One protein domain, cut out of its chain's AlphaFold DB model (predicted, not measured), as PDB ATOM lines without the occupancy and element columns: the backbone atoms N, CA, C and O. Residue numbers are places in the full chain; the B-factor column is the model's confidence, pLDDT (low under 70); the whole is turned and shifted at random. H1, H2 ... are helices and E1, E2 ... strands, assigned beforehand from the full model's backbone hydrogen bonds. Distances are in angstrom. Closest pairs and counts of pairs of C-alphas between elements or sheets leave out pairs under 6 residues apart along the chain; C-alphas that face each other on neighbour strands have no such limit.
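AT A GLANCE: This is residues 38 to 133 of the 133 residues of an uncharacterized protein of Gracilibacillus sp. SCU50 (UniProt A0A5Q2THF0). A strongly twisted wall of five strands, E1 to E5, has three helices along one side: H3 lies across E3, and H1 and H2 form a helical hairpin that only grazes the sheet. H2 stands between H1 and H3 and touches both, while residues 76 to 82 take the chain from edge strand E1 to the other edge strand, E2. The 96 printed residues hold three named helices and five named strands, in the order H1 H2 E1 E2 E3 E4 E5 H3; the sheet order is E1 E5 E4 E3 E2, all antiparallel, and the class is mixed, helices and strands. The whole is compact, with a radius of gyration of the C-alphas of 12.9 A, and rounded, spanning 35 by 32 by 24 A.

HOW THE PARTS SIT: Begin in the sheet with E2, residues 83 to 89, E3, residues 92 to 99, E4, residues 102 to 107, and E5, residues 115 to 119: they form a meander, each strand the antiparallel neighbour of the one before. Between E2 and E3 look for N 86 and O 94, 2.8 A apart and within hydrogen-bond range; between E3 and E4, N 97 and O 104, 2.9 A; between E4 and E5, N 105 and O 117, 2.8 A. E1, residues 72 to 75, is antiparallel to E5 at 152 degrees, with N 73 and O 118 at 2.8 A. H3, residues 126 to 131, is on the sheet at a height of 9.1 A, over E3, and runs across the strands at 79 degrees to E3 on the local plane; their closest C-alphas are those of Tyr 98 and Glu 127, 7.1 A apart. H2, residues 54 to 65, only grazes the sheet with residues 57 to 64. H2 touches H3, the closest C-alphas being those of Ile 60 and Val 126, 6.9 A apart; they run opposite ways at a steep tilt of 37 degrees, only just beyond shallow. H1, residues 41 to 48, also only grazes the sheet, its closest C-alphas to E2 being those of Val 44 and Leu 88, 6.0 A apart. H1 and H2 touch as a helical hairpin, opposite ways at a shallow tilt of 34 degrees, only just short of steep, with C-alphas 48 and 54 closest at 6.4 A. H1 and H3 are apart. In H1, H2 and H3 every O i to N i+4 pair is within hydrogen-bond range.

IN THESE COORDINATES: Find C-alpha 92 at (168.170, 215.018, 181.866); from there E3 runs 22.7 A to C-alpha 99. E2 measures 17.6 A, E4 16.5 A, E5 13.1 A and E1 7.4 A. H1 begins at C-alpha 41, at (180.469, 218.463, 174.592), and spans 10.5 A; H2 spans 16.1 A. H3 spans 9.0 A and ends at C-alpha 131, at (188.030, 198.762, 182.035).

THE WHOLE: The C-alphas of Glu 50 and Val 74 are the two farthest apart, at 36.0 A. The printed part has no cut and no long link, and ends at Arg 133, the chain's last residue. Look in the B-factor column for pLDDT under 70 at residues 49 to 56, 80 to 83, 111 to 112 and 120 to 133; the mean of the printed part is 73.7.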
ATOM      1  N   PRO A  38     173.201 213.623 168.917       82.62
ATOM      2  CA  PRO A  38     174.518 213.915 169.462       82.62
ATOM      3  C   PRO A  38     174.422 214.713 170.764       82.62
ATOM      4  O   PRO A  38     173.509 215.515 170.961       82.62
ATOM      5  N   ILE A  39     175.400 214.505 171.636       81.56
ATOM      6  CA  ILE A  39     175.566 215.222 172.898       81.56
ATOM      7  C   ILE A  39     176.479 216.423 172.665       81.56
ATOM      8  O   ILE A  39     177.563 216.273 172.093       81.56
ATOM      9  N   ASP A  40     176.079 217.598 173.146       83.69
ATOM     10  CA  ASP A  40     176.942 218.774 173.129       83.69
ATOM     11  C   ASP A  40     178.046 218.645 174.192       83.69
ATOM     12  O   ASP A  40     177.798 218.582 175.398       83.69
ATOM     13  N   ILE A  41     179.294 218.580 173.728       82.38
ATOM     14  CA  ILE A  41     180.469 218.463 174.592       82.38
ATOM     15  C   ILE A  41     180.647 219.734 175.433       82.38
ATOM     16  O   ILE A  41     181.045 219.626 176.592       82.38
ATOM     17  N   GLU A  42     180.345 220.916 174.891       82.12
ATOM     18  CA  GLU A  42     180.515 222.189 175.600       82.12
ATOM     19  C   GLU A  42     179.543 222.295 176.785       82.12
ATOM     20  O   GLU A  42     179.937 222.729 177.871       82.12
ATOM     21  N   GLU A  43     178.302 221.823 176.618       77.56
ATOM     22  CA  GLU A  43     177.311 221.769 177.703       77.56
ATOM     23  C   GLU A  43     177.760 220.836 178.837       77.56
ATOM     24  O   GLU A  43     177.673 221.190 180.020       77.56
ATOM     25  N   VAL A  44     178.302 219.661 178.495       76.38
ATOM     26  CA  VAL A  44     178.845 218.736 179.500       76.38
ATOM     27  C   VAL A  44     180.076 219.341 180.178       76.38
ATOM     28  O   VAL A  44     180.191 219.298 181.404       76.38
ATOM     29  N   GLU A  45     180.990 219.957 179.431       77.00
ATOM     30  CA  GLU A  45     182.169 220.616 180.003       77.00
ATOM     31  C   GLU A  45     181.793 221.710 181.006       77.00
ATOM     32  O   GLU A  45     182.370 221.760 182.096       77.00
ATOM     33  N   ALA A  46     180.794 222.534 180.688       76.25
ATOM     34  CA  ALA A  46     180.307 223.574 181.586       76.25
ATOM     35  C   ALA A  46     179.772 222.998 182.909       76.25
ATOM     36  O   ALA A  46     180.003 223.576 183.975       76.25
ATOM     37  N   MET A  47     179.103 221.842 182.876       74.56
ATOM     38  CA  MET A  47     178.579 221.204 184.089       74.56
ATOM     39  C   MET A  47     179.633 220.502 184.941       74.56
ATOM     40  O   MET A  47     179.479 220.417 186.162       74.56
ATOM     41  N   TYR A  48     180.698 220.000 184.324       70.88
ATOM     42  CA  TYR A  48     181.729 219.229 185.016       70.88
ATOM     43  C   TYR A  48     183.046 219.997 185.197       70.88
ATOM     44  O   TYR A  48     184.013 219.383 185.635       70.88
ATOM     45  N   TRP A  49     183.074 221.312 184.936       69.44
ATOM     46  CA  TRP A  49     184.276 222.154 184.791       69.44
ATOM     47  C   TRP A  49     185.334 222.057 185.912       69.44
ATOM     48  O   TRP A  49     186.513 222.292 185.658       69.44
ATOM     49  N   GLU A  50     184.958 221.667 187.135       65.69
ATOM     50  CA  GLU A  50     185.880 221.490 188.274       65.69
ATOM     51  C   GLU A  50     186.408 220.049 188.457       65.69
ATOM     52  O   GLU A  50     187.145 219.778 189.409       65.69
ATOM     53  N   ARG A  51     186.037 219.084 187.601       64.94
ATOM     54  CA  ARG A  51     186.328 217.650 187.811       64.94
ATOM     55  C   ARG A  51     187.416 217.113 186.881       64.94
ATOM     56  O   ARG A  51     187.430 217.378 185.688       64.94
ATOM     57  N   LYS A  52     188.288 216.242 187.404       60.88
ATOM     58  CA  LYS A  52     189.294 215.505 186.603       60.88
ATOM     59  C   LYS A  52     188.684 214.527 185.584       60.88
ATOM     60  O   LYS A  52     189.381 214.077 184.687       60.88
ATOM     61  N   GLU A  53     187.400 214.206 185.720       63.25
ATOM     62  CA  GLU A  53     186.657 213.268 184.864       63.25
ATOM     63  C   GLU A  53     186.311 213.845 183.480       63.25
ATOM     64  O   GLU A  53     185.862 213.106 182.606       63.25
ATOM     65  N   ILE A  54     186.543 215.147 183.251       68.19
ATOM     66  CA  ILE A  54     186.192 215.833 182.000       68.19
ATOM     67  C   ILE A  54     186.828 215.154 180.778       68.19
ATOM     68  O   ILE A  54     186.122 214.890 179.809       68.19
ATOM     69  N   ASP A  55     188.128 214.838 180.800       66.88
ATOM     70  CA  ASP A  55     188.813 214.276 179.622       66.88
ATOM     71  C   ASP A  55     188.292 212.879 179.247       66.88
ATOM     72  O   ASP A  55     188.128 212.571 178.064       66.88
ATOM     73  N   ILE A  56     187.966 212.054 180.250       65.50
ATOM     74  CA  ILE A  56     187.336 210.740 180.052       65.50
ATOM     75  C   ILE A  56     185.948 210.933 179.430       65.50
ATOM     76  O   ILE A  56     185.632 210.311 178.416       65.50
ATOM     77  N   ASN A  57     185.160 211.870 179.963       72.25
ATOM     78  CA  ASN A  57     183.830 212.179 179.450       72.25
ATOM     79  C   ASN A  57     183.868 212.684 177.996       72.25
ATOM     80  O   ASN A  57     183.066 212.227 177.184       72.25
ATOM     81  N   LYS A  58     184.825 213.550 177.622       77.69
ATOM     82  CA  LYS A  58     184.977 214.038 176.237       77.69
ATOM     83  C   LYS A  58     185.245 212.905 175.251       77.69
ATOM     84  O   LYS A  58     184.665 212.892 174.169       77.69
ATOM     85  N   ASN A  59     186.139 211.978 175.593       76.31
ATOM     86  CA  ASN A  59     186.481 210.866 174.704       76.31
ATOM     87  C   ASN A  59     185.283 209.940 174.491       76.31
ATOM     88  O   ASN A  59     185.003 209.551 173.358       76.31
ATOM     89  N   ILE A  60     184.537 209.663 175.560       74.31
ATOM     90  CA  ILE A  60     183.336 208.835 175.492       74.31
ATOM     91  C   ILE A  60     182.227 209.529 174.688       74.31
ATOM     92  O   ILE A  60     181.623 208.901 173.823       74.31
ATOM     93  N   ILE A  61     181.989 210.826 174.908       79.25
ATOM     94  CA  ILE A  61     180.988 211.582 174.140       79.25
ATOM     95  C   ILE A  61     181.362 211.637 172.659       79.25
ATOM     96  O   ILE A  61     180.502 211.447 171.807       79.25
ATOM     97  N   LYS A  62     182.641 211.847 172.324       82.69
ATOM     98  CA  LYS A  62     183.103 211.790 170.927       82.69
ATOM     99  C   LYS A  62     182.852 210.420 170.307       82.69
ATOM    100  O   LYS A  62     182.387 210.357 169.174       82.69
ATOM    101  N   ALA A  63     183.143 209.344 171.038       77.62
ATOM    102  CA  ALA A  63     182.875 207.988 170.570       77.62
ATOM    103  C   ALA A  63     181.372 207.759 170.338       77.62
ATOM    104  O   ALA A  63     180.998 207.236 169.292       77.62
ATOM    105  N   PHE A  64     180.519 208.220 171.259       80.19
ATOM    106  CA  PHE A  64     179.066 208.165 171.113       80.19
ATOM    107  C   PHE A  64     178.569 208.995 169.918       80.19
ATOM    108  O   PHE A  64     177.859 208.463 169.083       80.19
ATOM    109  N   ASN A  65     178.983 210.257 169.773       84.31
ATOM    110  CA  ASN A  65     178.532 211.142 168.690       84.31
ATOM    111  C   ASN A  65     178.980 210.689 167.293       84.31
ATOM    112  O   ASN A  65     178.334 211.019 166.302       84.31
ATOM    113  N   ASN A  66     180.109 209.986 167.205       81.31
ATOM    114  CA  ASN A  66     180.592 209.408 165.952       81.31
ATOM    115  C   ASN A  66     179.857 208.113 165.585       81.31
ATOM    116  O   ASN A  66     180.075 207.574 164.497       81.31
ATOM    117  N   TYR A  67     179.024 207.594 166.486       77.44
ATOM    118  CA  TYR A  67     178.306 206.364 166.258       77.44
ATOM    119  C   TYR A  67     177.152 206.590 165.260       77.44
ATOM    120  O   TYR A  67     176.403 207.561 165.371       77.44
ATOM    121  N   PRO A  68     176.990 205.746 164.228       76.19
ATOM    122  CA  PRO A  68     175.916 205.933 163.262       76.19
ATOM    123  C   PRO A  68     174.547 205.655 163.893       76.19
ATOM    124  O   PRO A  68     174.308 204.571 164.423       76.19
ATOM    125  N   ALA A  69     173.605 206.593 163.766       73.19
ATOM    126  CA  ALA A  69     172.250 206.427 164.303       73.19
ATOM    127  C   ALA A  69     171.534 205.171 163.766       73.19
ATOM    128  O   ALA A  69     170.808 204.513 164.498       73.19
ATOM    129  N   ASN A  70     171.802 204.779 162.517       72.38
ATOM    130  CA  ASN A  70     171.224 203.591 161.875       72.38
ATOM    131  C   ASN A  70     171.808 202.248 162.359       72.38
ATOM    132  O   ASN A  70     171.558 201.209 161.743       72.38
ATOM    133  N   GLN A  71     172.623 202.256 163.414       73.44
ATOM    134  CA  GLN A  71     173.237 201.068 164.005       73.44
ATOM    135  C   GLN A  71     172.685 200.774 165.407       73.44
ATOM    136  O   GLN A  71     173.402 200.293 166.278       73.44
ATOM    137  N   ILE A  72     171.394 201.008 165.641       79.62
ATOM    138  CA  ILE A  72     170.716 200.511 166.845       79.62
ATOM    139  C   ILE A  72     170.324 199.041 166.623       79.62
ATOM    140  O   ILE A  72     169.610 198.706 165.681       79.62
ATOM    141  N   ALA A  73     170.814 198.139 167.477       76.25
ATOM    142  CA  ALA A  73     170.568 196.699 167.371       76.25
ATOM    143  C   ALA A  73     169.220 196.289 167.977       76.25
ATOM    144  O   ALA A  73     168.457 195.541 167.363       76.25
ATOM    145  N   VAL A  74     168.943 196.754 169.197       79.69
ATOM    146  CA  VAL A  74     167.761 196.383 169.989       79.69
ATOM    147  C   VAL A  74     167.322 197.591 170.824       79.69
ATOM    148  O   VAL A  74     168.162 198.349 171.306       79.69
ATOM    149  N   LYS A  75     166.009 197.781 170.995       80.12
ATOM    150  CA  LYS A  75     165.391 198.874 171.769       80.12
ATOM    151  C   LYS A  75     164.622 198.320 172.974       80.12
ATOM    152  O   LYS A  75     164.176 197.176 172.934       80.12
ATOM    153  N   ASN A  76     164.398 199.161 173.985       76.62
ATOM    154  CA  ASN A  76     163.633 198.877 175.209       76.62
ATOM    155  C   ASN A  76     164.167 197.680 176.008       76.62
ATOM    156  O   ASN A  76     163.421 196.775 176.377       76.62
ATOM    157  N   ILE A  77     165.476 197.678 176.243       77.56
ATOM    158  CA  ILE A  77     166.169 196.629 176.997       77.56
ATOM    159  C   ILE A  77     166.147 196.988 178.486       77.56
ATOM    160  O   ILE A  77     166.318 198.149 178.843       77.56
ATOM    161  N   ASP A  78     165.957 196.011 179.366       75.19
ATOM    162  CA  ASP A  78     166.144 196.221 180.802       75.19
ATOM    163  C   ASP A  78     167.584 195.841 181.164       75.19
ATOM    164  O   ASP A  78     167.894 194.665 181.331       75.19
ATOM    165  N   GLU A  79     168.483 196.828 181.181       72.50
ATOM    166  CA  GLU A  79     169.893 196.643 181.551       72.50
ATOM    167  C   GLU A  79     170.209 197.441 182.819       72.50
ATOM    168  O   GLU A  79     169.758 198.578 182.955       72.50
ATOM    169  N   SER A  80     170.956 196.879 183.767       66.06
ATOM    170  CA  SER A  80     171.175 197.501 185.086       66.06
ATOM    171  C   SER A  80     172.638 197.575 185.525       66.06
ATOM    172  O   SER A  80     172.918 198.195 186.554       66.06
ATOM    173  N   GLU A  81     173.574 197.005 184.762       61.94
ATOM    174  CA  GLU A  81     174.983 196.944 185.163       61.94
ATOM    175  C   GLU A  81     175.862 198.094 184.622       61.94
ATOM    176  O   GLU A  81     175.623 198.639 183.552       61.94
ATOM    177  N   ALA A  82     176.884 198.455 185.417       55.38
ATOM    178  CA  ALA A  82     177.969 199.425 185.185       55.38
ATOM    179  C   ALA A  82     177.601 200.751 184.476       55.38
ATOM    180  O   ALA A  82     177.575 200.860 183.254       55.38
ATOM    181  N   GLU A  83     177.434 201.817 185.266       63.47
ATOM    182  CA  GLU A  83     176.991 203.124 184.775       63.47
ATOM    183  C   GLU A  83     178.157 204.113 184.580       63.47
ATOM    184  O   GLU A  83     178.941 204.398 185.503       63.47
ATOM    185  N   LEU A  84     178.247 204.694 183.381       70.56
ATOM    186  CA  LEU A  84     178.851 206.007 183.187       70.56
ATOM    187  C   LEU A  84     177.745 206.984 182.774       70.56
ATOM    188  O   LEU A  84     177.220 206.932 181.663       70.56
ATOM    189  N   GLY A  85     177.334 207.814 183.734       73.25
ATOM    190  CA  GLY A  85     176.202 208.725 183.609       73.25
ATOM    191  C   GLY A  85     176.642 210.155 183.318       73.25
ATOM    192  O   GLY A  85     177.349 210.777 184.116       73.25
ATOM    193  N   PHE A  86     176.164 210.695 182.206       73.50
ATOM    194  CA  PHE A  86     176.277 212.095 181.829       73.50
ATOM    195  C   PHE A  86     174.982 212.800 182.183       73.50
ATOM    196  O   PHE A  86     173.938 212.572 181.569       73.50
ATOM    197  N   LYS A  87     175.038 213.694 183.162       74.38
ATOM    198  CA  LYS A  87     173.984 214.692 183.292       74.38
ATOM    199  C   LYS A  87     174.171 215.679 182.138       74.38
ATOM    200  O   LYS A  87     175.306 216.087 181.905       74.38
ATOM    201  N   LEU A  88     173.096 216.059 181.447       74.00
ATOM    202  CA  LEU A  88     173.126 217.154 180.457       74.00
ATOM    203  C   LEU A  88     172.444 218.412 180.995       74.00
ATOM    204  O   LEU A  88     172.930 219.518 180.802       74.00
ATOM    205  N   GLN A  89     171.348 218.237 181.735       73.19
ATOM    206  CA  GLN A  89     170.592 219.322 182.365       73.19
ATOM    207  C   GLN A  89     169.943 218.819 183.664       73.19
ATOM    208  O   GLN A  89     170.079 217.649 184.042       73.19
ATOM    209  N   GLU A  90     169.229 219.678 184.391       75.44
ATOM    210  CA  GLU A  90     168.432 219.218 185.529       75.44
ATOM    211  C   GLU A  90     167.346 218.236 185.064       75.44
ATOM    212  O   GLU A  90     166.530 218.552 184.209       75.44
ATOM    213  N   GLY A  91     167.371 217.012 185.598       75.75
ATOM    214  CA  GLY A  91     166.438 215.952 185.215       75.75
ATOM    215  C   GLY A  91     166.783 215.210 183.918       75.75
ATOM    216  O   GLY A  91     166.211 214.148 183.710       75.75
ATOM    217  N   ILE A  92     167.738 215.686 183.106       79.88
ATOM    218  CA  ILE A  92     168.170 215.018 181.866       79.88
ATOM    219  C   ILE A  92     169.500 214.287 182.064       79.88
ATOM    220  O   ILE A  92     170.510 214.893 182.443       79.88
ATOM    221  N   MET A  93     169.502 212.991 181.760       82.25
ATOM    222  CA  MET A  93     170.651 212.108 181.887       82.25
ATOM    223  C   MET A  93     170.746 211.131 180.714       82.25
ATOM    224  O   MET A  93     169.766 210.491 180.330       82.25
ATOM    225  N   ILE A  94     171.964 210.979 180.202       82.94
ATOM    226  CA  ILE A  94     172.339 209.912 179.279       82.94
ATOM    227  C   ILE A  94     173.320 209.004 180.003       82.94
ATOM    228  O   ILE A  94     174.291 209.480 180.586       82.94
ATOM    229  N   ARG A  95     173.080 207.698 179.979       83.81
ATOM    230  CA  ARG A  95     173.965 206.704 180.587       83.81
ATOM    231  C   ARG A  95     174.473 205.784 179.505       83.81
ATOM    232  O   ARG A  95     173.682 205.263 178.724       83.81
ATOM    233  N   LEU A  96     175.776 205.573 179.487       80.12
ATOM    234  CA  LEU A  96     176.386 204.530 178.679       80.12
ATOM    235  C   LEU A  96     176.728 203.362 179.598       80.12
ATOM    236  O   LEU A  96     177.320 203.565 180.663       80.12
ATOM    237  N   LEU A  97     176.312 202.169 179.188       81.06
ATOM    238  CA  LEU A  97     176.493 200.927 179.928       81.06
ATOM    239  C   LEU A  97     177.241 199.941 179.042       81.06
ATOM    240  O   LEU A  97     176.910 199.793 177.867       81.06
ATOM    241  N   TYR A  98     178.240 199.270 179.599       76.06
ATOM    242  CA  TYR A  98     178.984 198.235 178.893       76.06
ATOM    243  C   TYR A  98     178.806 196.907 179.623       76.06
ATOM    244  O   TYR A  98     179.228 196.778 180.772       76.06
ATOM    245  N   SER A  99     178.162 195.944 178.966       76.50
ATOM    246  CA  SER A  99     177.857 194.623 179.527       76.50
ATOM    247  C   SER A  99     177.948 193.551 178.441       76.50
ATOM    248  O   SER A  99     177.539 193.777 177.302       76.50
ATOM    249  N   ASP A 100     178.531 192.396 178.769       76.31
ATOM    250  CA  ASP A 100     178.670 191.239 177.873       76.31
ATOM    251  C   ASP A 100     179.234 191.563 176.471       76.31
ATOM    252  O   ASP A 100     178.806 191.005 175.459       76.31
ATOM    253  N   GLY A 101     180.190 192.494 176.387       73.50
ATOM    254  CA  GLY A 101     180.791 192.916 175.115       73.50
ATOM    255  C   GLY A 101     179.963 193.930 174.314       73.50
ATOM    256  O   GLY A 101     180.361 194.319 173.216       73.50
ATOM    257  N   ASN A 102     178.816 194.356 174.843       77.56
ATOM    258  CA  ASN A 102     177.859 195.229 174.175       77.56
ATOM    259  C   ASN A 102     177.788 196.599 174.849       77.56
ATOM    260  O   ASN A 102     177.902 196.725 176.068       77.56
ATOM    261  N   LEU A 103     177.553 197.627 174.032       79.50
ATOM    262  CA  LEU A 103     177.331 198.990 174.489       79.50
ATOM    263  C   LEU A 103     175.836 199.306 174.448       79.50
ATOM    264  O   LEU A 103     175.190 199.217 173.400       79.50
ATOM    265  N   PHE A 104     175.314 199.707 175.595       84.25
ATOM    266  CA  PHE A 104     173.941 200.130 175.786       84.25
ATOM    267  C   PHE A 104     173.904 201.611 176.125       84.25
ATOM    268  O   PHE A 104     174.813 202.157 176.755       84.25
ATOM    269  N   VAL A 105     172.833 202.266 175.707       85.25
ATOM    270  CA  VAL A 105     172.596 203.679 175.952       85.25
ATOM    271  C   VAL A 105     171.228 203.808 176.594       85.25
ATOM    272  O   VAL A 105     170.226 203.382 176.017       85.25
ATOM    273  N   LYS A 106     171.187 204.423 177.774       87.50
ATOM    274  CA  LYS A 106     169.952 204.868 178.415       87.50
ATOM    275  C   LYS A 106     169.802 206.366 178.296       87.50
ATOM    276  O   LYS A 106     170.754 207.104 178.534       87.50
ATOM    277  N   ARG A 107     168.601 206.810 177.960       86.12
ATOM    278  CA  ARG A 107     168.271 208.219 177.772       86.12
ATOM    279  C   ARG A 107     166.895 208.504 178.327       86.12
ATOM    280  O   ARG A 107     165.984 207.713 178.113       86.12
ATOM    281  N   ASN A 108     166.734 209.644 178.983       85.38
ATOM    282  CA  ASN A 108     165.429 210.126 179.434       85.38
ATOM    283  C   ASN A 108     165.018 211.465 178.795       85.38
ATOM    284  O   ASN A 108     164.014 212.047 179.195       85.38
ATOM    285  N   ASP A 109     165.788 211.953 177.819       79.56
ATOM    286  CA  ASP A 109     165.505 213.167 177.045       79.56
ATOM    287  C   ASP A 109     164.738 212.913 175.745       79.56
ATOM    288  O   ASP A 109     164.180 213.841 175.163       79.56
ATOM    289  N   VAL A 110     164.680 211.663 175.293       75.44
ATOM    290  CA  VAL A 110     164.088 211.266 174.008       75.44
ATOM    291  C   VAL A 110     162.761 210.522 174.206       75.44
ATOM    292  O   VAL A 110     162.587 209.405 173.732       75.44
ATOM    293  N   GLY A 111     161.805 211.123 174.925       67.62
ATOM    294  CA  GLY A 111     160.433 210.604 175.030       67.62
ATOM    295  C   GLY A 111     159.771 210.762 176.400       67.62
ATOM    296  O   GLY A 111     160.301 211.397 177.308       67.62
ATOM    297  N   GLU A 112     158.587 210.162 176.555       65.12
ATOM    298  CA  GLU A 112     157.866 210.077 177.833       65.12
ATOM    299  C   GLU A 112     158.429 208.931 178.698       65.12
ATOM    300  O   GLU A 112     157.752 207.938 178.962       65.12
ATOM    301  N   GLY A 113     159.696 209.026 179.113       75.94
ATOM    302  CA  GLY A 113     160.327 208.041 179.999       75.94
ATOM    303  C   GLY A 113     161.797 207.766 179.692       75.94
ATOM    304  O   GLY A 113     162.392 208.382 178.814       75.94
ATOM    305  N   GLU A 114     162.386 206.829 180.439       83.12
ATOM    306  CA  GLU A 114     163.721 206.309 180.137       83.12
ATOM    307  C   GLU A 114     163.625 205.227 179.056       83.12
ATOM    308  O   GLU A 114     162.860 204.271 179.183       83.12
ATOM    309  N   ILE A 115     164.432 205.366 178.009       84.44
ATOM    310  CA  ILE A 115     164.608 204.374 176.953       84.44
ATOM    311  C   ILE A 115     166.016 203.815 177.065       84.44
ATOM    312  O   ILE A 115     166.968 204.568 177.251       84.44
ATOM    313  N   CYS A 116     166.151 202.502 176.896       86.69
ATOM    314  CA  CYS A 116     167.432 201.816 176.804       86.69
ATOM    315  C   CYS A 116     167.549 201.110 175.457       86.69
ATOM    316  O   CYS A 116     166.628 200.393 175.054       86.69
ATOM    317  N   TYR A 117     168.669 201.275 174.766       85.19
ATOM    318  CA  TYR A 117     168.921 200.621 173.487       85.19
ATOM    319  C   TYR A 117     170.371 200.159 173.360       85.19
ATOM    320  O   TYR A 117     171.262 200.683 174.019       85.19
ATOM    321  N   GLN A 118     170.597 199.162 172.512       84.56
ATOM    322  CA  GLN A 118     171.907 198.587 172.225       84.56
ATOM    323  C   GLN A 118     172.446 199.127 170.901       84.56
ATOM    324  O   GLN A 118     171.722 199.176 169.905       84.56
ATOM    325  N   LEU A 119     173.730 199.462 170.883       81.62
ATOM    326  CA  LEU A 119     174.477 199.825 169.684       81.62
ATOM    327  C   LEU A 119     175.054 198.561 169.003       81.62
ATOM    328  O   LEU A 119     175.537 197.645 169.670       81.62
ATOM    329  N   LYS A 120     174.947 198.473 167.675       69.69
ATOM    330  CA  LYS A 120     175.327 197.328 166.831       69.69
ATOM    331  C   LYS A 120     176.801 197.357 166.404       69.69
ATOM    332  O   LYS A 120     177.154 198.090 165.495       69.69
ATOM    333  N   GLU A 121     177.622 196.460 166.950       62.91
ATOM    334  CA  GLU A 121     179.084 196.434 166.740       62.91
ATOM    335  C   GLU A 121     179.762 197.700 167.308       62.91
ATOM    336  O   GLU A 121     179.463 198.839 166.952       62.91
ATOM    337  N   THR A 122     180.669 197.508 168.261       59.03
ATOM    338  CA  THR A 122     181.443 198.576 168.899       59.03
ATOM    339  C   THR A 122     182.586 198.990 167.969       59.03
ATOM    340  O   THR A 122     183.481 198.200 167.686       59.03
ATOM    341  N   ILE A 123     182.535 200.224 167.452       55.25
ATOM    342  CA  ILE A 123     183.385 200.673 166.330       55.25
ATOM    343  C   ILE A 123     184.865 200.872 166.719       55.25
ATOM    344  O   ILE A 123     185.723 200.780 165.855       55.25
ATOM    345  N   GLU A 124     185.195 201.103 167.991       56.38
ATOM    346  CA  GLU A 124     186.559 201.262 168.544       56.38
ATOM    347  C   GLU A 124     186.439 201.314 170.091       56.38
ATOM    348  O   GLU A 124     185.296 201.331 170.567       56.38
ATOM    349  N   PRO A 125     187.512 201.259 170.919       56.00
ATOM    350  CA  PRO A 125     187.441 200.648 172.246       56.00
ATOM    351  C   PRO A 125     186.810 201.579 173.286       56.00
ATOM    352  O   PRO A 125     187.463 202.160 174.150       56.00
ATOM    353  N   VAL A 126     185.487 201.676 173.238       59.72
ATOM    354  CA  VAL A 126     184.686 202.163 174.353       59.72
ATOM    355  C   VAL A 126     184.936 201.260 175.571       59.72
ATOM    356  O   VAL A 126     185.053 201.768 176.676       59.72
ATOM    357  N   GLU A 127     185.160 199.957 175.365       59.62
ATOM    358  CA  GLU A 127     185.568 198.988 176.396       59.62
ATOM    359  C   GLU A 127     186.793 199.432 177.219       59.62
ATOM    360  O   GLU A 127     186.760 199.345 178.449       59.62
ATOM    361  N   ASP A 128     187.838 199.978 176.583       64.19
ATOM    362  CA  ASP A 128     189.052 200.460 177.272       64.19
ATOM    363  C   ASP A 128     188.757 201.633 178.225       64.19
ATOM    364  O   ASP A 128     189.477 201.863 179.205       64.19
ATOM    365  N   LEU A 129     187.681 202.382 177.954       60.62
ATOM    366  CA  LEU A 129     187.206 203.494 178.783       60.62
ATOM    367  C   LEU A 129     186.391 202.998 179.990       60.62
ATOM    368  O   LEU A 129     186.305 203.707 180.993       60.62
ATOM    369  N   PHE A 130     185.833 201.784 179.922       63.06
ATOM    370  CA  PHE A 130     185.112 201.135 181.025       63.06
ATOM    371  C   PHE A 130     186.003 200.214 181.880       63.06
ATOM    372  O   PHE A 130     185.708 200.023 183.059       63.06
ATOM    373  N   THR A 131     187.103 199.681 181.335       56.97
ATOM    374  CA  THR A 131     188.030 198.762 182.035       56.97
ATOM    375  C   THR A 131     189.131 199.453 182.855       56.97
ATOM    376  O   THR A 131     189.644 198.844 183.788       56.97
ATOM    377  N   ASN A 132     189.477 200.721 182.587       50.78
ATOM    378  CA  ASN A 132     190.508 201.477 183.332       50.78
ATOM    379  C   ASN A 132     190.001 202.179 184.621       50.78
ATOM    380  O   ASN A 132     190.453 203.283 184.939       50.78
ATOM    381  N   ARG A 133     189.065 201.572 185.363       50.03
ATOM    382  CA  ARG A 133     188.596 202.088 186.667       50.03
ATOM    383  C   ARG A 133     189.393 201.539 187.849       50.03
ATOM    384  O   ARG A 133     189.676 200.323 187.864       50.03
TER     385      ARG A 133